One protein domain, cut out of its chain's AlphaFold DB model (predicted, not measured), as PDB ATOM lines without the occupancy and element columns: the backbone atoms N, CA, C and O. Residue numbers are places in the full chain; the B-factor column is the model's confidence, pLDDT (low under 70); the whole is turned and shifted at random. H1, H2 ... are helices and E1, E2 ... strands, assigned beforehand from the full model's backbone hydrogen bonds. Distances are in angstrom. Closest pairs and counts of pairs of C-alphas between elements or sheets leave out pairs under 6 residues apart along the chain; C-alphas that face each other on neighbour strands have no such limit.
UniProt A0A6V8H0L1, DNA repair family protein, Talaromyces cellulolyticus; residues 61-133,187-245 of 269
ATOM      1  N   SER A  61     -84.126  18.064  25.658       94.44
ATOM      2  CA  SER A  61     -84.739  17.042  24.806       94.44
ATOM      3  C   SER A  61     -85.933  17.588  24.022       94.44
ATOM      4  O   SER A  61     -86.059  17.278  22.840       94.44
ATOM      5  N   THR A  62     -86.789  18.390  24.654       94.19
ATOM      6  CA  THR A  62     -87.928  19.038  23.998       94.19
ATOM      7  C   THR A  62     -87.447  20.021  22.941       94.19
ATOM      8  O   THR A  62     -87.867  19.904  21.794       94.19
ATOM      9  N   ALA A  63     -86.507  20.910  23.277       93.81
ATOM     10  CA  ALA A  63     -85.972  21.891  22.336       93.81
ATOM     11  C   ALA A  63     -85.345  21.231  21.096       93.81
ATOM     12  O   ALA A  63     -85.607  21.671  19.979       93.81
ATOM     13  N   LEU A  64     -84.588  20.140  21.266       94.25
ATOM     14  CA  LEU A  64     -84.023  19.380  20.143       94.25
ATOM     15  C   LEU A  64     -85.084  18.711  19.259       94.25
ATOM     16  O   LEU A  64     -84.804  18.446  18.101       94.25
ATOM     17  N   LYS A  65     -86.269  18.392  19.787       92.19
ATOM     18  CA  LYS A  65     -87.338  17.733  19.017       92.19
ATOM     19  C   LYS A  65     -88.232  18.717  18.281       92.19
ATOM     20  O   LYS A  65     -88.739  18.387  17.215       92.19
ATOM     21  N   THR A  66     -88.497  19.868  18.891       87.94
ATOM     22  CA  THR A  66     -89.529  20.797  18.420       87.94
ATOM     23  C   THR A  66     -88.975  21.958  17.614       87.94
ATOM     24  O   THR A  66     -89.743  22.612  16.911       87.94
ATOM     25  N   THR A  67     -87.678  22.253  17.713       85.44
ATOM     26  CA  THR A  67     -87.126  23.406  17.003       85.44
ATOM     27  C   THR A  67     -86.891  23.070  15.540       85.44
ATOM     28  O   THR A  67     -86.179  22.127  15.237       85.44
ATOM     29  N   ALA A  68     -87.449  23.863  14.631       85.50
ATOM     30  CA  ALA A  68     -87.046  23.838  13.231       85.50
ATOM     31  C   ALA A  68     -85.710  24.584  13.035       85.50
ATOM     32  O   ALA A  68     -85.404  25.497  13.813       85.50
ATOM     33  N   PRO A  69     -84.936  24.265  11.982       87.12
ATOM     34  CA  PRO A  69     -83.760  25.047  11.618       87.12
ATOM     35  C   PRO A  69     -84.092  26.536  11.464       87.12
ATOM     36  O   PRO A  69     -85.142  26.897  10.928       87.12
ATOM     37  N   ALA A  70     -83.182  27.412  11.895       84.31
ATOM     38  CA  ALA A  70     -83.416  28.859  11.880       84.31
ATOM     39  C   ALA A  70     -83.572  29.446  10.463       84.31
ATOM     40  O   ALA A  70     -84.150  30.521  10.290       84.31
ATOM     41  N   ARG A  71     -83.019  28.769   9.451       88.81
ATOM     42  CA  ARG A  71     -83.036  29.180   8.043       88.81
ATOM     43  C   ARG A  71     -83.320  27.981   7.147       88.81
ATOM     44  O   ARG A  71     -83.021  26.843   7.506       88.81
ATOM     45  N   ALA A  72     -83.852  28.261   5.957       91.75
ATOM     46  CA  ALA A  72     -83.918  27.269   4.893       91.75
ATOM     47  C   ALA A  72     -82.502  26.750   4.572       91.75
ATOM     48  O   ALA A  72     -81.546  27.535   4.618       91.75
ATOM     49  N   PRO A  73     -82.348  25.452   4.262       94.56
ATOM     50  CA  PRO A  73     -81.044  24.906   3.936       94.56
ATOM     51  C   PRO A  73     -80.483  25.523   2.657       94.56
ATOM     52  O   PRO A  73     -81.211  25.862   1.723       94.56
ATOM     53  N   LYS A  74     -79.160  25.638   2.612       95.50
ATOM     54  CA  LYS A  74     -78.408  26.108   1.455       95.50
ATOM     55  C   LYS A  74     -77.754  24.930   0.750       95.50
ATOM     56  O   LYS A  74     -76.884  24.276   1.320       95.50
ATOM     57  N   GLU A  75     -78.108  24.718  -0.508       96.12
ATOM     58  CA  GLU A  75     -77.400  23.778  -1.373       96.12
ATOM     59  C   GLU A  75     -76.021  24.323  -1.768       96.12
ATOM     60  O   GLU A  75     -75.847  25.505  -2.089       96.12
ATOM     61  N   ILE A  76     -75.019  23.450  -1.726       94.75
ATOM     62  CA  ILE A  76     -73.643  23.711  -2.142       94.75
ATOM     63  C   ILE A  76     -73.240  22.583  -3.095       94.75
ATOM     64  O   ILE A  76     -72.715  21.552  -2.685       94.75
ATOM     65  N   ASN A  77     -73.504  22.801  -4.379       94.06
ATOM     66  CA  ASN A  77     -73.281  21.857  -5.481       94.06
ATOM     67  C   ASN A  77     -72.506  22.507  -6.645       94.06
ATOM     68  O   ASN A  77     -72.594  22.107  -7.803       94.06
ATOM     69  N   ASN A  78     -71.716  23.537  -6.336       91.56
ATOM     70  CA  ASN A  78     -70.982  24.358  -7.300       91.56
ATOM     71  C   ASN A  78     -69.630  23.763  -7.747       91.56
ATOM     72  O   ASN A  78     -68.825  24.472  -8.351       91.56
ATOM     73  N   GLN A  79     -69.355  22.496  -7.428       90.00
ATOM     74  CA  GLN A  79     -68.159  21.759  -7.845       90.00
ATOM     75  C   GLN A  79     -68.537  20.338  -8.296       90.00
ATOM     76  O   GLN A  79     -69.501  19.774  -7.776       90.00
ATOM     77  N   PRO A  80     -67.786  19.714  -9.223       88.81
ATOM     78  CA  PRO A  80     -68.088  18.362  -9.693       88.81
ATOM     79  C   PRO A  80     -68.116  17.337  -8.554       88.81
ATOM     80  O   PRO A  80     -67.162  17.234  -7.790       88.81
ATOM     81  N   HIS A  81     -69.168  16.520  -8.482       88.50
ATOM     82  CA  HIS A  81     -69.349  15.493  -7.440       88.50
ATOM     83  C   HIS A  81     -69.499  16.038  -6.007       88.50
ATOM     84  O   HIS A  81     -69.424  15.257  -5.056       88.50
ATOM     85  N   LEU A  82     -69.678  17.352  -5.836       91.06
ATOM     86  CA  LEU A  82     -70.044  17.945  -4.557       91.06
ATOM     87  C   LEU A  82     -71.567  18.051  -4.486       91.06
ATOM     88  O   LEU A  82     -72.178  18.723  -5.311       91.06
ATOM     89  N   ASP A  83     -72.148  17.399  -3.488       93.50
ATOM     90  CA  ASP A  83     -73.563  17.492  -3.153       93.50
ATOM     91  C   ASP A  83     -73.666  17.672  -1.638       93.50
ATOM     92  O   ASP A  83     -73.435  16.736  -0.868       93.50
ATOM     93  N   LEU A  84     -73.850  18.918  -1.199       95.12
ATOM     94  CA  LEU A  84     -73.864  19.282   0.214       95.12
ATOM     95  C   LEU A  84     -75.065  20.170   0.513       95.12
ATOM     96  O   LEU A  84     -75.268  21.202  -0.125       95.12
ATOM     97  N   LEU A  85     -75.817  19.796   1.545       95.56
ATOM     98  CA  LEU A  85     -76.931  20.573   2.071       95.56
ATOM     99  C   LEU A  85     -76.528  21.193   3.414       95.56
ATOM    100  O   LEU A  85     -76.297  20.485   4.395       95.56
ATOM    101  N   TYR A  86     -76.396  22.517   3.456       95.38
ATOM    102  CA  TYR A  86     -75.927  23.247   4.630       95.38
ATOM    103  C   TYR A  86     -77.082  23.873   5.415       95.38
ATOM    104  O   TYR A  86     -77.813  24.710   4.891       95.38
ATOM    105  N   TYR A  87     -77.187  23.529   6.698       94.44
ATOM    106  CA  TYR A  87     -78.099  24.171   7.644       94.44
ATOM    107  C   TYR A  87     -77.320  25.102   8.571       94.44
ATOM    108  O   TYR A  87     -76.467  24.667   9.349       94.44
ATOM    109  N   GLU A  88     -77.633  26.391   8.515       90.69
ATOM    110  CA  GLU A  88     -77.104  27.377   9.451       90.69
ATOM    111  C   GLU A  88     -77.977  27.397  10.709       90.69
ATOM    112  O   GLU A  88     -79.189  27.588  10.617       90.69
ATOM    113  N   GLN A  89     -77.368  27.183  11.882       89.25
ATOM    114  CA  GLN A  89     -78.078  27.095  13.166       89.25
ATOM    115  C   GLN A  89     -79.210  26.051  13.152       89.25
ATOM    116  O   GLN A  89     -80.362  26.341  13.474       89.25
ATOM    117  N   PHE A  90     -78.860  24.811  12.785       93.81
ATOM    118  CA  PHE A  90     -79.771  23.661  12.841       93.81
ATOM    119  C   PHE A  90     -80.381  23.469  14.240       93.81
ATOM    120  O   PHE A  90     -81.551  23.139  14.370       93.81
ATOM    121  N   ILE A  91     -79.591  23.737  15.288       93.69
ATOM    122  CA  ILE A  91     -80.035  23.787  16.685       93.69
ATOM    123  C   ILE A  91     -79.855  25.230  17.178       93.69
ATOM    124  O   ILE A  91     -78.777  25.798  16.963       93.69
ATOM    125  N   PRO A  92     -80.839  25.828  17.877       91.81
ATOM    126  CA  PRO A  92     -80.689  27.154  18.467       91.81
ATOM    127  C   PRO A  92     -79.496  27.222  19.412       91.81
ATOM    128  O   PRO A  92     -79.261  26.307  20.203       91.81
ATOM    129  N   ARG A  93     -78.777  28.345  19.386       92.31
ATOM    130  CA  ARG A  93     -77.517  28.508  20.124       92.31
ATOM    131  C   ARG A  93     -77.603  28.190  21.627       92.31
ATOM    132  O   ARG A  93     -76.744  27.442  22.087       92.31
ATOM    133  N   PRO A  94     -78.632  28.633  22.384       93.94
ATOM    134  CA  PRO A  94     -78.749  28.279  23.803       93.94
ATOM    135  C   PRO A  94     -78.839  26.762  24.029       93.94
ATOM    136  O   PRO A  94     -78.106  26.199  24.840       93.94
ATOM    137  N   THR A  95     -79.678  26.080  23.245       95.50
ATOM    138  CA  THR A  95     -79.834  24.622  23.300       95.50
ATOM    139  C   THR A  95     -78.560  23.905  22.858       95.50
ATOM    140  O   THR A  95     -78.162  22.929  23.490       95.50
ATOM    141  N   ALA A  96     -77.892  24.394  21.810       96.19
ATOM    142  CA  ALA A  96     -76.637  23.834  21.314       96.19
ATOM    143  C   ALA A  96     -75.516  23.917  22.364       96.19
ATOM    144  O   ALA A  96     -74.768  22.951  22.531       96.19
ATOM    145  N   ASP A  97     -75.425  25.022  23.108       96.94
ATOM    146  CA  ASP A  97     -74.421  25.223  24.158       96.94
ATOM    147  C   ASP A  97     -74.646  24.301  25.365       96.94
ATOM    148  O   ASP A  97     -73.695  23.711  25.895       96.94
ATOM    149  N   GLU A  98     -75.893  24.151  25.812       97.69
ATOM    150  CA  GLU A  98     -76.243  23.217  26.887       97.69
ATOM    151  C   GLU A  98     -76.026  21.765  26.462       97.69
ATOM    152  O   GLU A  98     -75.393  20.988  27.186       97.69
ATOM    153  N   TYR A  99     -76.466  21.416  25.254       97.94
ATOM    154  CA  TYR A  99     -76.291  20.083  24.694       97.94
ATOM    155  C   TYR A  99     -74.808  19.736  24.502       97.94
ATOM    156  O   TYR A  99     -74.379  18.647  24.878       97.94
ATOM    157  N   PHE A 100     -73.984  20.678  24.034       98.19
ATOM    158  CA  PHE A 100     -72.530  20.519  23.961       98.19
ATOM    159  C   PHE A 100     -71.915  20.197  25.328       98.19
ATOM    160  O   PHE A 100     -71.150  19.236  25.458       98.19
ATOM    161  N   LYS A 101     -72.244  20.987  26.360       98.31
ATOM    162  CA  LYS A 101     -71.728  20.784  27.726       98.31
ATOM    163  C   LYS A 101     -72.147  19.425  28.276       98.31
ATOM    164  O   LYS A 101     -71.322  18.749  28.892       98.31
ATOM    165  N   PHE A 102     -73.394  19.036  28.024       98.31
ATOM    166  CA  PHE A 102     -73.927  17.732  28.383       98.31
ATOM    167  C   PHE A 102     -73.144  16.605  27.695       98.31
ATOM    168  O   PHE A 102     -72.545  15.781  28.380       98.31
ATOM    169  N   LEU A 103     -73.050  16.601  26.360       98.38
ATOM    170  CA  LEU A 103     -72.351  15.543  25.620       98.38
ATOM    171  C   LEU A 103     -70.884  15.428  26.042       98.38
ATOM    172  O   LEU A 103     -70.384  14.322  26.239       98.38
ATOM    173  N   ARG A 104     -70.202  16.564  26.235       97.94
ATOM    174  CA  ARG A 104     -68.811  16.607  26.702       97.94
ATOM    175  C   ARG A 104     -68.628  15.938  28.069       97.94
ATOM    176  O   ARG A 104     -67.572  15.361  28.311       97.94
ATOM    177  N   ARG A 105     -69.617  16.051  28.960       97.75
ATOM    178  CA  ARG A 105     -69.585  15.488  30.317       97.75
ATOM    179  C   ARG A 105     -69.971  14.007  30.343       97.75
ATOM    180  O   ARG A 105     -69.355  13.250  31.080       97.75
ATOM    181  N   GLU A 106     -70.975  13.622  29.559       97.81
ATOM    182  CA  GLU A 106     -71.647  12.321  29.688       97.81
ATOM    183  C   GLU A 106     -71.144  11.252  28.711       97.81
ATOM    184  O   GLU A 106     -71.381  10.063  28.924       97.81
ATOM    185  N   LEU A 107     -70.474  11.628  27.615       98.25
ATOM    186  CA  LEU A 107     -70.030  10.647  26.628       98.25
ATOM    187  C   LEU A 107     -68.664  10.020  26.981       98.25
ATOM    188  O   LEU A 107     -67.730  10.714  27.386       98.25
ATOM    189  N   PRO A 108     -68.488   8.705  26.745       97.38
ATOM    190  CA  PRO A 108     -67.262   7.967  27.034       97.38
ATOM    191  C   PRO A 108     -66.178   8.187  25.970       97.38
ATOM    192  O   PRO A 108     -65.869   7.295  25.174       97.38
ATOM    193  N   PHE A 109     -65.596   9.381  25.963       97.44
ATOM    194  CA  PHE A 109     -64.519   9.772  25.059       97.44
ATOM    195  C   PHE A 109     -63.202   9.025  25.316       97.44
ATOM    196  O   PHE A 109     -62.775   8.830  26.452       97.44
ATOM    197  N   TYR A 110     -62.499   8.675  24.241       95.12
ATOM    198  CA  TYR A 110     -61.151   8.107  24.276       95.12
ATOM    199  C   TYR A 110     -60.319   8.604  23.090       95.12
ATOM    200  O   TYR A 110     -60.853   9.097  22.103       95.12
ATOM    201  N   ARG A 111     -58.989   8.473  23.161       93.62
ATOM    202  CA  ARG A 111     -58.109   8.738  22.011       93.62
ATOM    203  C   ARG A 111     -57.800   7.439  21.290       93.62
ATOM    204  O   ARG A 111     -57.319   6.485  21.903       93.62
ATOM    205  N   VAL A 112     -58.033   7.414  19.981       89.62
ATOM    206  CA  VAL A 112     -57.649   6.276  19.143       89.62
ATOM    207  C   VAL A 112     -56.129   6.262  19.014       89.62
ATOM    208  O   VAL A 112     -55.521   7.284  18.674       89.62
ATOM    209  N   LYS A 113     -55.530   5.097  19.268       89.50
ATOM    210  CA  LYS A 113     -54.098   4.838  19.102       89.50
ATOM    211  C   LYS A 113     -53.900   3.778  18.028       89.50
ATOM    212  O   LYS A 113     -54.542   2.728  18.077       89.50
ATOM    213  N   TYR A 114     -53.031   4.036  17.060       85.25
ATOM    214  CA  TYR A 114     -52.698   3.060  16.023       85.25
ATOM    215  C   TYR A 114     -51.254   3.206  15.570       85.25
ATOM    216  O   TYR A 114     -50.688   4.294  15.599       85.25
ATOM    217  N   THR A 115     -50.669   2.109  15.108       85.75
ATOM    218  CA  THR A 115     -49.318   2.110  14.548       85.75
ATOM    219  C   THR A 115     -49.391   2.285  13.038       85.75
ATOM    220  O   THR A 115     -50.177   1.613  12.362       85.75
ATOM    221  N   ILE A 116     -48.569   3.179  12.499       84.19
ATOM    222  CA  ILE A 116     -48.290   3.252  11.065       84.19
ATOM    223  C   ILE A 116     -46.924   2.629  10.799       84.19
ATOM    224  O   ILE A 116     -45.970   2.910  11.518       84.19
ATOM    225  N   LYS A 117     -46.829   1.791   9.762       83.94
ATOM    226  CA  LYS A 117     -45.544   1.306   9.248       83.94
ATOM    227  C   LYS A 117     -45.208   2.071   7.973       83.94
ATOM    228  O   LYS A 117     -46.013   2.081   7.039       83.94
ATOM    229  N   ARG A 118     -44.048   2.725   7.936       82.94
ATOM    230  CA  ARG A 118     -43.500   3.389   6.744       82.94
ATOM    231  C   ARG A 118     -42.108   2.817   6.488       82.94
ATOM    232  O   ARG A 118     -41.131   3.261   7.080       82.94
ATOM    233  N   GLY A 119     -42.036   1.787   5.644       83.44
ATOM    234  CA  GLY A 119     -40.808   1.011   5.452       83.44
ATOM    235  C   GLY A 119     -40.410   0.274   6.743       83.44
ATOM    236  O   GLY A 119     -41.278  -0.370   7.334       83.44
ATOM    237  N   PRO A 120     -39.145   0.367   7.202       86.12
ATOM    238  CA  PRO A 120     -38.685  -0.297   8.425       86.12
ATOM    239  C   PRO A 120     -39.113   0.426   9.714       86.12
ATOM    240  O   PRO A 120     -38.955  -0.117  10.802       86.12
ATOM    241  N   THR A 121     -39.623   1.659   9.620       81.00
ATOM    242  CA  THR A 121     -39.990   2.460  10.793       81.00
ATOM    243  C   THR A 121     -41.454   2.256  11.163       81.00
ATOM    244  O   THR A 121     -42.358   2.450  10.341       81.00
ATOM    245  N   GLU A 122     -41.691   1.917  12.429       89.19
ATOM    246  CA  GLU A 122     -43.016   1.934  13.043       89.19
ATOM    247  C   GLU A 122     -43.189   3.197  13.882       89.19
ATOM    248  O   GLU A 122     -42.338   3.542  14.700       89.19
ATOM    249  N   THR A 123     -44.305   3.896  13.696       87.19
ATOM    250  CA  THR A 123     -44.643   5.077  14.495       87.19
ATOM    251  C   THR A 123     -45.990   4.862  15.160       87.19
ATOM    252  O   THR A 123     -46.988   4.585  14.490       87.19
ATOM    253  N   LEU A 124     -46.027   5.007  16.484       88.88
ATOM    254  CA  LEU A 124     -47.272   5.034  17.239       88.88
ATOM    255  C   LEU A 124     -47.928   6.406  17.071       88.88
ATOM    256  O   LEU A 124     -47.361   7.428  17.451       88.88
ATOM    257  N   ILE A 125     -49.137   6.421  16.524       85.94
ATOM    258  CA  ILE A 125     -49.945   7.623  16.359       85.94
ATOM    259  C   ILE A 125     -51.030   7.641  17.425       85.94
ATOM    260  O   ILE A 125     -51.868   6.739  17.498       85.94
ATOM    261  N   ASN A 126     -51.040   8.718  18.203       89.44
ATOM    262  CA  ASN A 126     -52.181   9.113  19.013       89.44
ATOM    263  C   ASN A 126     -52.971  10.149  18.221       89.44
ATOM    264  O   ASN A 126     -52.419  11.168  17.807       89.44
ATOM    265  N   THR A 127     -54.254   9.888  17.995       90.00
ATOM    266  CA  THR A 127     -55.114  10.869  17.328       90.00
ATOM    267  C   THR A 127     -55.182  12.169  18.146       90.00
ATOM    268  O   THR A 127     -55.402  12.103  19.361       90.00
ATOM    269  N   PRO A 128     -54.999  13.348  17.519       93.81
ATOM    270  CA  PRO A 128     -55.067  14.641  18.199       93.81
ATOM    271  C   PRO A 128     -56.529  15.097  18.299       93.81
ATOM    272  O   PRO A 128     -56.908  16.142  17.788       93.81
ATOM    273  N   ARG A 129     -57.378  14.213  18.831       95.50
ATOM    274  CA  ARG A 129     -58.792  14.439  19.143       95.50
ATOM    275  C   ARG A 129     -59.300  13.292  20.003       95.50
ATOM    276  O   ARG A 129     -58.774  12.178  19.941       95.50
ATOM    277  N   TYR A 130     -60.336  13.553  20.778       97.31
ATOM    278  CA  TYR A 130     -61.089  12.509  21.452       97.31
ATOM    279  C   TYR A 130     -62.222  12.016  20.555       97.31
ATOM    280  O   TYR A 130     -62.777  12.769  19.759       97.31
ATOM    281  N   THR A 131     -62.577  10.749  20.699       96.88
ATOM    282  CA  THR A 131     -63.582  10.083  19.886       96.88
ATOM    283  C   THR A 131     -64.437   9.163  20.755       96.88
ATOM    284  O   THR A 131     -63.946   8.556  21.705       96.88
ATOM    285  N   THR A 132     -65.715   9.037  20.418       97.50
ATOM    286  CA  THR A 132     -66.553   7.898  20.802       97.50
ATOM    287  C   THR A 132     -67.470   7.540  19.639       97.50
ATOM    288  O   THR A 132     -67.736   8.372  18.773       97.50
ATOM    289  N   VAL A 133     -67.944   6.299  19.610       96.75
ATOM    290  CA  VAL A 133     -68.806   5.788  18.545       96.75
ATOM    291  C   VAL A 133     -69.936   4.946  19.107       96.75
ATOM    292  O   VAL A 133     -69.772   4.270  20.129       96.75
ATOM    293  N   GLN A 187     -83.046  11.340  15.325       96.62
ATOM    294  CA  GLN A 187     -84.453  11.389  14.916       96.62
ATOM    295  C   GLN A 187     -84.852  12.778  14.402       96.62
ATOM    296  O   GLN A 187     -85.598  12.883  13.435       96.62
ATOM    297  N   HIS A 188     -84.345  13.845  15.026       96.06
ATOM    298  CA  HIS A 188     -84.619  15.206  14.580       96.06
ATOM    299  C   HIS A 188     -84.010  15.511  13.199       96.06
ATOM    300  O   HIS A 188     -84.674  16.121  12.360       96.06
ATOM    301  N   VAL A 189     -82.786  15.041  12.929       96.31
ATOM    302  CA  VAL A 189     -82.158  15.146  11.599       96.31
ATOM    303  C   VAL A 189     -82.981  14.396  10.550       96.31
ATOM    304  O   VAL A 189     -83.336  14.987   9.536       96.31
ATOM    305  N   GLU A 190     -83.347  13.140  10.814       96.88
ATOM    306  CA  GLU A 190     -84.163  12.321   9.898       96.88
ATOM    307  C   GLU A 190     -85.519  12.976   9.599       96.88
ATOM    308  O   GLU A 190     -85.919  13.093   8.440       96.88
ATOM    309  N   ALA A 191     -86.199  13.474  10.636       95.38
ATOM    310  CA  ALA A 191     -87.472  14.171  10.491       95.38
ATOM    311  C   ALA A 191     -87.345  15.487   9.708       95.38
ATOM    312  O   ALA A 191     -88.265  15.851   8.982       95.38
ATOM    313  N   THR A 192     -86.221  16.198   9.846       94.31
ATOM    314  CA  THR A 192     -85.995  17.460   9.128       94.31
ATOM    315  C   THR A 192     -85.706  17.234   7.648       94.31
ATOM    316  O   THR A 192     -86.180  18.005   6.818       94.31
ATOM    317  N   LEU A 193     -84.952  16.182   7.308       93.19
ATOM    318  CA  LEU A 193     -84.679  15.832   5.911       93.19
ATOM    319  C   LEU A 193     -85.939  15.338   5.194       93.19
ATOM    320  O   LEU A 193     -86.167  15.712   4.048       93.19
ATOM    321  N   ASN A 194     -86.766  14.539   5.880       93.19
ATOM    322  CA  ASN A 194     -88.049  14.044   5.368       93.19
ATOM    323  C   ASN A 194     -87.960  13.395   3.964       93.19
ATOM    324  O   ASN A 194     -88.893  13.461   3.166       93.19
ATOM    325  N   ASP A 195     -86.829  12.761   3.659       94.25
ATOM    326  CA  ASP A 195     -86.506  12.136   2.367       94.25
ATOM    327  C   ASP A 195     -86.395  10.600   2.463       94.25
ATOM    328  O   ASP A 195     -86.082   9.921   1.487       94.25
ATOM    329  N   GLY A 196     -86.660  10.042   3.649       93.69
ATOM    330  CA  GLY A 196     -86.506   8.618   3.950       93.69
ATOM    331  C   GLY A 196     -85.084   8.205   4.349       93.69
ATOM    332  O   GLY A 196     -84.856   7.021   4.616       93.69
ATOM    333  N   THR A 197     -84.137   9.146   4.431       93.94
ATOM    334  CA  THR A 197     -82.793   8.884   4.953       93.94
ATOM    335  C   THR A 197     -82.869   8.447   6.414       93.94
ATOM    336  O   THR A 197     -83.602   9.014   7.224       93.94
ATOM    337  N   SER A 198     -82.083   7.427   6.762       94.69
ATOM    338  CA  SER A 198     -81.931   6.955   8.136       94.69
ATOM    339  C   SER A 198     -80.465   6.730   8.475       94.69
ATOM    340  O   SER A 198     -79.650   6.380   7.618       94.69
ATOM    341  N   TYR A 199     -80.137   6.915   9.747       96.31
ATOM    342  CA  TYR A 199     -78.799   6.752  10.288       96.31
ATOM    343  C   TYR A 199     -78.796   5.642  11.337       96.31
ATOM    344  O   TYR A 199     -79.697   5.515  12.164       96.31
ATOM    345  N   ASN A 200     -77.747   4.832  11.331       95.12
ATOM    346  CA  ASN A 200     -77.576   3.695  12.240       95.12
ATOM    347  C   ASN A 200     -76.237   3.720  12.985       95.12
ATOM    348  O   ASN A 200     -75.982   2.848  13.818       95.12
ATOM    349  N   PHE A 201     -75.398   4.716  12.705       95.81
ATOM    350  CA  PHE A 201     -74.068   4.876  13.262       95.81
ATOM    351  C   PHE A 201     -73.784   6.355  13.525       95.81
ATOM    352  O   PHE A 201     -74.141   7.219  12.728       95.81
ATOM    353  N   VAL A 202     -73.119   6.643  14.642       97.75
ATOM    354  CA  VAL A 202     -72.680   7.992  15.003       97.75
ATOM    355  C   VAL A 202     -71.243   7.957  15.504       97.75
ATOM    356  O   VAL A 202     -70.878   7.178  16.388       97.75
ATOM    357  N   LEU A 203     -70.430   8.846  14.938       97.19
ATOM    358  CA  LEU A 203     -69.066   9.130  15.355       97.19
ATOM    359  C   LEU A 203     -69.021  10.528  15.963       97.19
ATOM    360  O   LEU A 203     -69.231  11.520  15.272       97.19
ATOM    361  N   VAL A 204     -68.705  10.611  17.254       98.31
ATOM    362  CA  VAL A 204     -68.548  11.888  17.954       98.31
ATOM    363  C   VAL A 204     -67.064  12.176  18.101       98.31
ATOM    364  O   VAL A 204     -66.343  11.416  18.750       98.31
ATOM    365  N   ASN A 205     -66.608  13.282  17.516       98.00
ATOM    366  CA  ASN A 205     -65.253  13.794  17.693       98.00
ATOM    367  C   ASN A 205     -65.284  15.023  18.607       98.00
ATOM    368  O   ASN A 205     -66.043  15.956  18.367       98.00
ATOM    369  N   TYR A 206     -64.431  15.033  19.628       98.06
ATOM    370  CA  TYR A 206     -64.236  16.164  20.525       98.06
ATOM    371  C   TYR A 206     -62.813  16.709  20.367       98.06
ATOM    372  O   TYR A 206     -61.830  16.029  20.673       98.06
ATOM    373  N   TYR A 207     -62.730  17.940  19.867       97.50
ATOM    374  CA  TYR A 207     -61.496  18.704  19.705       97.50
ATOM    375  C   TYR A 207     -61.371  19.652  20.902       97.50
ATOM    376  O   TYR A 207     -62.116  20.627  21.001       97.50
ATOM    377  N   ALA A 208     -60.470  19.342  21.832       95.94
ATOM    378  CA  ALA A 208     -60.377  20.019  23.124       95.94
ATOM    379  C   ALA A 208     -59.801  21.440  23.018       95.94
ATOM    380  O   ALA A 208     -60.155  22.306  23.816       95.94
ATOM    381  N   SER A 209     -58.931  21.679  22.035       95.12
ATOM    382  CA  SER A 209     -58.368  22.994  21.720       95.12
ATOM    383  C   SER A 209     -58.309  23.221  20.205       95.12
ATOM    384  O   SER A 209     -58.726  22.370  19.408       95.12
ATOM    385  N   GLY A 210     -57.800  24.389  19.800       93.38
ATOM    386  CA  GLY A 210     -57.484  24.697  18.403       93.38
ATOM    387  C   GLY A 210     -56.341  23.854  17.822       93.38
ATOM    388  O   GLY A 210     -56.247  23.749  16.605       93.38
ATOM    389  N   ASP A 211     -55.534  23.214  18.674       94.62
ATOM    390  CA  ASP A 211     -54.386  22.388  18.265       94.62
ATOM    391  C   ASP A 211     -54.798  20.965  17.859       94.62
ATOM    392  O   ASP A 211     -54.100  20.284  17.103       94.62
ATOM    393  N   ASP A 212     -55.954  20.509  18.348       95.62
ATOM    394  CA  ASP A 212     -56.550  19.241  17.939       95.62
ATOM    395  C   ASP A 212     -57.009  19.330  16.471       95.62
ATOM    396  O   ASP A 212     -57.529  20.351  16.023       95.62
ATOM    397  N   SER A 213     -56.843  18.271  15.679       93.25
ATOM    398  CA  SER A 213     -57.164  18.324  14.245       93.25
ATOM    399  C   SER A 213     -57.427  16.954  13.625       93.25
ATOM    400  O   SER A 213     -57.264  15.891  14.232       93.25
ATOM    401  N   ILE A 214     -57.877  16.970  12.375       94.12
ATOM    402  CA  ILE A 214     -57.953  15.789  11.527       94.12
ATOM    403  C   ILE A 214     -57.329  16.136  10.178       94.12
ATOM    404  O   ILE A 214     -57.583  17.200   9.620       94.12
ATOM    405  N   SER A 215     -56.450  15.266   9.684       90.31
ATOM    406  CA  SER A 215     -55.845  15.448   8.364       90.31
ATOM    407  C   SER A 215     -56.867  15.168   7.265       90.31
ATOM    408  O   SER A 215     -57.880  14.507   7.504       90.31
ATOM    409  N   TYR A 216     -56.600  15.657   6.050       92.31
ATOM    410  CA  TYR A 216     -57.416  15.336   4.881       92.31
ATOM    411  C   TYR A 216     -57.604  13.821   4.745       92.31
ATOM    412  O   TYR A 216     -56.639  13.055   4.700       92.31
ATOM    413  N   HIS A 217     -58.863  13.412   4.669       91.94
ATOM    414  CA  HIS A 217     -59.298  12.036   4.476       91.94
ATOM    415  C   HIS A 217     -60.638  12.045   3.735       91.94
ATOM    416  O   HIS A 217     -61.165  13.099   3.374       91.94
ATOM    417  N   SER A 218     -61.164  10.859   3.467       91.38
ATOM    418  CA  SER A 218     -62.533  10.688   2.999       91.38
ATOM    419  C   SER A 218     -63.144   9.526   3.747       91.38
ATOM    420  O   SER A 218     -62.452   8.532   3.973       91.38
ATOM    421  N   ASP A 219     -64.425   9.653   4.052       91.88
ATOM    422  CA  ASP A 219     -65.220   8.590   4.652       91.88
ATOM    423  C   ASP A 219     -65.603   7.601   3.537       91.88
ATOM    424  O   ASP A 219     -66.645   7.708   2.894       91.88
ATOM    425  N   ASP A 220     -64.662   6.711   3.200       90.00
ATOM    426  CA  ASP A 220     -64.782   5.706   2.134       90.00
ATOM    427  C   ASP A 220     -64.677   4.260   2.648       90.00
ATOM    428  O   ASP A 220     -64.294   3.323   1.921       90.00
ATOM    429  N   GLU A 221     -65.032   4.069   3.918       87.25
ATOM    430  CA  GLU A 221     -65.093   2.771   4.563       87.25
ATOM    431  C   GLU A 221     -66.158   1.871   3.945       87.25
ATOM    432  O   GLU A 221     -67.293   2.258   3.687       87.25
ATOM    433  N   ARG A 222     -65.807   0.592   3.784       84.31
ATOM    434  CA  ARG A 222     -66.665  -0.384   3.097       84.31
ATOM    435  C   ARG A 222     -68.043  -0.556   3.741       84.31
ATOM    436  O   ARG A 222     -68.978  -0.917   3.041       84.31
ATOM    437  N   PHE A 223     -68.153  -0.347   5.053       83.88
ATOM    438  CA  PHE A 223     -69.407  -0.549   5.784       83.88
ATOM    439  C   PHE A 223     -70.428   0.572   5.543       83.88
ATOM    440  O   PHE A 223     -71.609   0.353   5.792       83.88
ATOM    441  N   LEU A 224     -69.985   1.737   5.054       85.94
ATOM    442  CA  LEU A 224     -70.855   2.859   4.700       85.94
ATOM    443  C   LEU A 224     -71.607   2.615   3.380       85.94
ATOM    444  O   LEU A 224     -72.593   3.283   3.101       85.94
ATOM    445  N   GLY A 225     -71.173   1.632   2.586       85.88
ATOM    446  CA  GLY A 225     -71.756   1.348   1.279       85.88
ATOM    447  C   GLY A 225     -71.337   2.354   0.196       85.88
ATOM    448  O   GLY A 225     -70.436   3.170   0.403       85.88
ATOM    449  N   PRO A 226     -71.917   2.246  -1.011       86.56
ATOM    450  CA  PRO A 226     -71.687   3.205  -2.086       86.56
ATOM    451  C   PRO A 226     -72.442   4.515  -1.818       86.56
ATOM    452  O   PRO A 226     -73.612   4.472  -1.460       86.56
ATOM    453  N   LEU A 227     -71.783   5.658  -2.050       88.50
ATOM    454  CA  LEU A 227     -72.369   7.007  -1.940       88.50
ATOM    455  C   LEU A 227     -73.116   7.248  -0.605       88.50
ATOM    456  O   LEU A 227     -74.314   7.525  -0.617       88.50
ATOM    457  N   PRO A 228     -72.438   7.117   0.552       91.69
ATOM    458  CA  PRO A 228     -73.102   7.282   1.838       91.69
ATOM    459  C   PRO A 228     -73.592   8.716   2.051       91.69
ATOM    460  O   PRO A 228     -72.866   9.674   1.784       91.69
ATOM    461  N   ASN A 229     -74.795   8.853   2.611       93.44
ATOM    462  CA  ASN A 229     -75.277  10.122   3.148       93.44
ATOM    463  C   ASN A 229     -74.689  10.328   4.554       93.44
ATOM    464  O   ASN A 229     -74.825   9.463   5.422       93.44
ATOM    465  N   ILE A 230     -74.022  11.461   4.777       95.94
ATOM    466  CA  ILE A 230     -73.390  11.798   6.057       95.94
ATOM    467  C   ILE A 230     -73.973  13.114   6.567       95.94
ATOM    468  O   ILE A 230     -73.724  14.174   5.996       95.94
ATOM    469  N   ALA A 231     -74.680  13.059   7.698       96.81
ATOM    470  CA  ALA A 231     -75.045  14.247   8.460       96.81
ATOM    471  C   ALA A 231     -73.909  14.627   9.420       96.81
ATOM    472  O   ALA A 231     -73.557  13.864  10.323       96.81
ATOM    473  N   SER A 232     -73.343  15.824   9.245       97.19
ATOM    474  CA  SER A 232     -72.307  16.369  10.130       97.19
ATOM    475  C   SER A 232     -72.847  17.554  10.922       97.19
ATOM    476  O   SER A 232     -73.271  18.552  10.342       97.19
ATOM    477  N   LEU A 233     -72.824  17.453  12.253       96.50
ATOM    478  CA  LEU A 233     -73.254  18.515  13.160       96.50
ATOM    479  C   LEU A 233     -72.071  18.983  14.008       96.50
ATOM    480  O   LEU A 233     -71.343  18.172  14.583       96.50
ATOM    481  N   THR A 234     -71.901  20.300  14.103       96.56
ATOM    482  CA  THR A 234     -70.843  20.933  14.900       96.56
ATOM    483  C   THR A 234     -71.465  21.680  16.073       96.56
ATOM    484  O   THR A 234     -72.427  22.421  15.897       96.56
ATOM    485  N   LEU A 235     -70.907  21.485  17.268       97.00
ATOM    486  CA  LEU A 235     -71.325  22.147  18.504       97.00
ATOM    487  C   LEU A 235     -70.108  22.773  19.194       97.00
ATOM    488  O   LEU A 235     -69.004  22.222  19.129       97.00
ATOM    489  N   GLY A 236     -70.312  23.882  19.905       96.12
ATOM    490  CA  GLY A 236     -69.252  24.587  20.623       96.12
ATOM    491  C   GLY A 236     -68.491  25.581  19.741       96.12
ATOM    492  O   GLY A 236     -69.090  26.385  19.033       96.12
ATOM    493  N   ALA A 237     -67.159  25.584  19.828       95.38
ATOM    494  CA  ALA A 237     -66.335  26.572  19.134       95.38
ATOM    495  C   ALA A 237     -66.325  26.369  17.607       95.38
ATOM    496  O   ALA A 237     -66.197  25.246  17.119       95.38
ATOM    497  N   ARG A 238     -66.370  27.482  16.861       93.75
ATOM    498  CA  ARG A 238     -66.247  27.525  15.396       93.75
ATOM    499  C   ARG A 238     -64.916  26.931  14.931       93.75
ATOM    500  O   ARG A 238     -63.865  27.211  15.510       93.75
ATOM    501  N   ARG A 239     -64.962  26.130  13.863       93.94
ATOM    502  CA  ARG A 239     -63.789  25.507  13.232       93.94
ATOM    503  C   ARG A 239     -63.904  25.557  11.716       93.94
ATOM    504  O   ARG A 239     -65.002  25.562  11.167       93.94
ATOM    505  N   ASP A 240     -62.748  25.585  11.066       93.94
ATOM    506  CA  ASP A 240     -62.654  25.494   9.615       93.94
ATOM    507  C   ASP A 240     -62.876  24.049   9.161       93.94
ATOM    508  O   ASP A 240     -62.182  23.132   9.604       93.94
ATOM    509  N   PHE A 241     -63.817  23.860   8.241       92.75
ATOM    510  CA  PHE A 241     -64.047  22.614   7.528       92.75
ATOM    511  C   PHE A 241     -63.568  22.777   6.091       92.75
ATOM    512  O   PHE A 241     -64.110  23.565   5.312       92.75
ATOM    513  N   LEU A 242     -62.487  22.070   5.766       93.12
ATOM    514  CA  LEU A 242     -61.796  22.201   4.491       93.12
ATOM    515  C   LEU A 242     -62.060  20.976   3.619       93.12
ATOM    516  O   LEU A 242     -61.738  19.855   4.011       93.12
ATOM    517  N   MET A 243     -62.557  21.200   2.406       92.06
ATOM    518  CA  MET A 243     -62.750  20.155   1.401       92.06
ATOM    519  C   MET A 243     -61.773  20.344   0.240       92.06
ATOM    520  O   MET A 243     -61.421  21.465  -0.134       92.06
ATOM    521  N   LYS A 244     -61.308  19.229  -0.323       90.88
ATOM    522  CA  LYS A 244     -60.392  19.202  -1.466       90.88
ATOM    523  C   LYS A 244     -60.726  18.011  -2.360       90.88
ATOM    524  O   LYS A 244     -60.901  16.904  -1.851       90.88
ATOM    525  N   HIS A 245     -60.746  18.215  -3.677       90.44
ATOM    526  CA  HIS A 245     -60.875  17.112  -4.626       90.44
ATOM    527  C   HIS A 245     -59.696  16.141  -4.520       90.44
ATOM    528  O   HIS A 245     -58.532  16.533  -4.375       90.44
TER     529      HIS A 245
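Overview. This is residues 61 to 133 and 187 to 245 of the 269 residues of the protein "DNA repair family protein" of Talaromyces cellulolyticus (UniProt A0A6V8H0L1). Picture a loose body of short pieces and long loops, with one hairpin, E3 and E4, reaching away from it as an arm whose tip, residues 117 to 122, sticks out. The two-stranded sheet E5 and E6 lies nearest the middle, H2 runs past one side of it, the small hairpin E1 and E2 lies far from H2 on the other side, and H1 and H3 sit at the end away from the arm. A long stretch with no named element, residues 207 to 239, winds through and round the body before E7. The printed part has 132 residues in the order H1 E1 E2 H2 E3 E4 E5 H3 E6 E7, three helices and seven strands of mixed class, with 59 residues, under half, in named elements; its three two-stranded sheets are antiparallel. It is only just loose, close to compact, with a radius of gyration of the C-alphas of 17.1 A, and spans 55 by 39 by 26 A.

Arrangement. Start at Ser 61, where H1, residues 61 to 66, begins. Look next at H2, residues 93 to 106: the two are close but not clearly touching, with the closest C-alphas, Ala 63 and Thr 95, 6.8 A apart, and they run opposite ways at a tilt of 37 degrees, only just steep. H3, residues 187 to 193, is also close to H1 but not clearly touching; the closest C-alphas, Lys 65 and His 188, are 5.8 A apart, and they run the same way at a shallow tilt of 21 degrees. H2 and H3 are apart. In each of these helices every O i to N i+4 pair is within hydrogen-bond range. Between H1 and H2 find the hairpin of E1, residues 74 to 76, and E2, residues 84 to 86, antiparallel at 150 degrees, with N 74 and O 86 at 2.8 A. After H2 comes the hairpin of E3, residues 113 to 118, and E4, residues 121 to 126, antiparallel at 154 degrees; N 116 and O 123 are 2.9 A apart. Then E5, residues 130 to 133, and E6, residues 201 to 206, are antiparallel neighbours at 167 degrees, with N 130 and O 206 at 2.9 A and N 206 and O 130 at 2.8 A. The closest C-alphas of H2 and E6, Arg 104 and Tyr 206, are 7.7 A apart. E4 and E5 are apart, and so are E2 and E6. E7, residues 240 to 243, pairs with no named strand and is apart from E6 and from H2.

Along the chain. Find C-alpha 61 at (-84.739, 17.042, 24.806); from there H1 runs 8.8 A. E1 and E2 measure 6.4 A and 6.3 A. H2 begins at C-alpha 93, (-77.517, 28.508, 20.124), and runs 19.7 A. E3 covers 16.3 A, E4 16.1 A and E5 10.6 A. Beyond the cut, H3 covers 10.0 A and E6 16.6 A. E7 runs 9.8 A and ends at C-alpha 243, (-62.750, 20.155, 1.401).

Size, cuts and confidence. The two C-alphas farthest apart, those of Thr 66 and Pro 120, are 55.9 A apart. Residues 134 to 186 are not printed, and across this cut C-alphas 133 and 187 are 17.0 A apart. Of the links that are printed whole, E6 to E7 is long, with 33 residues, while E3 to E4 and E4 to E5 are tight. The mean pLDDT of the printed part is 92.9, and no printed residue is under 70.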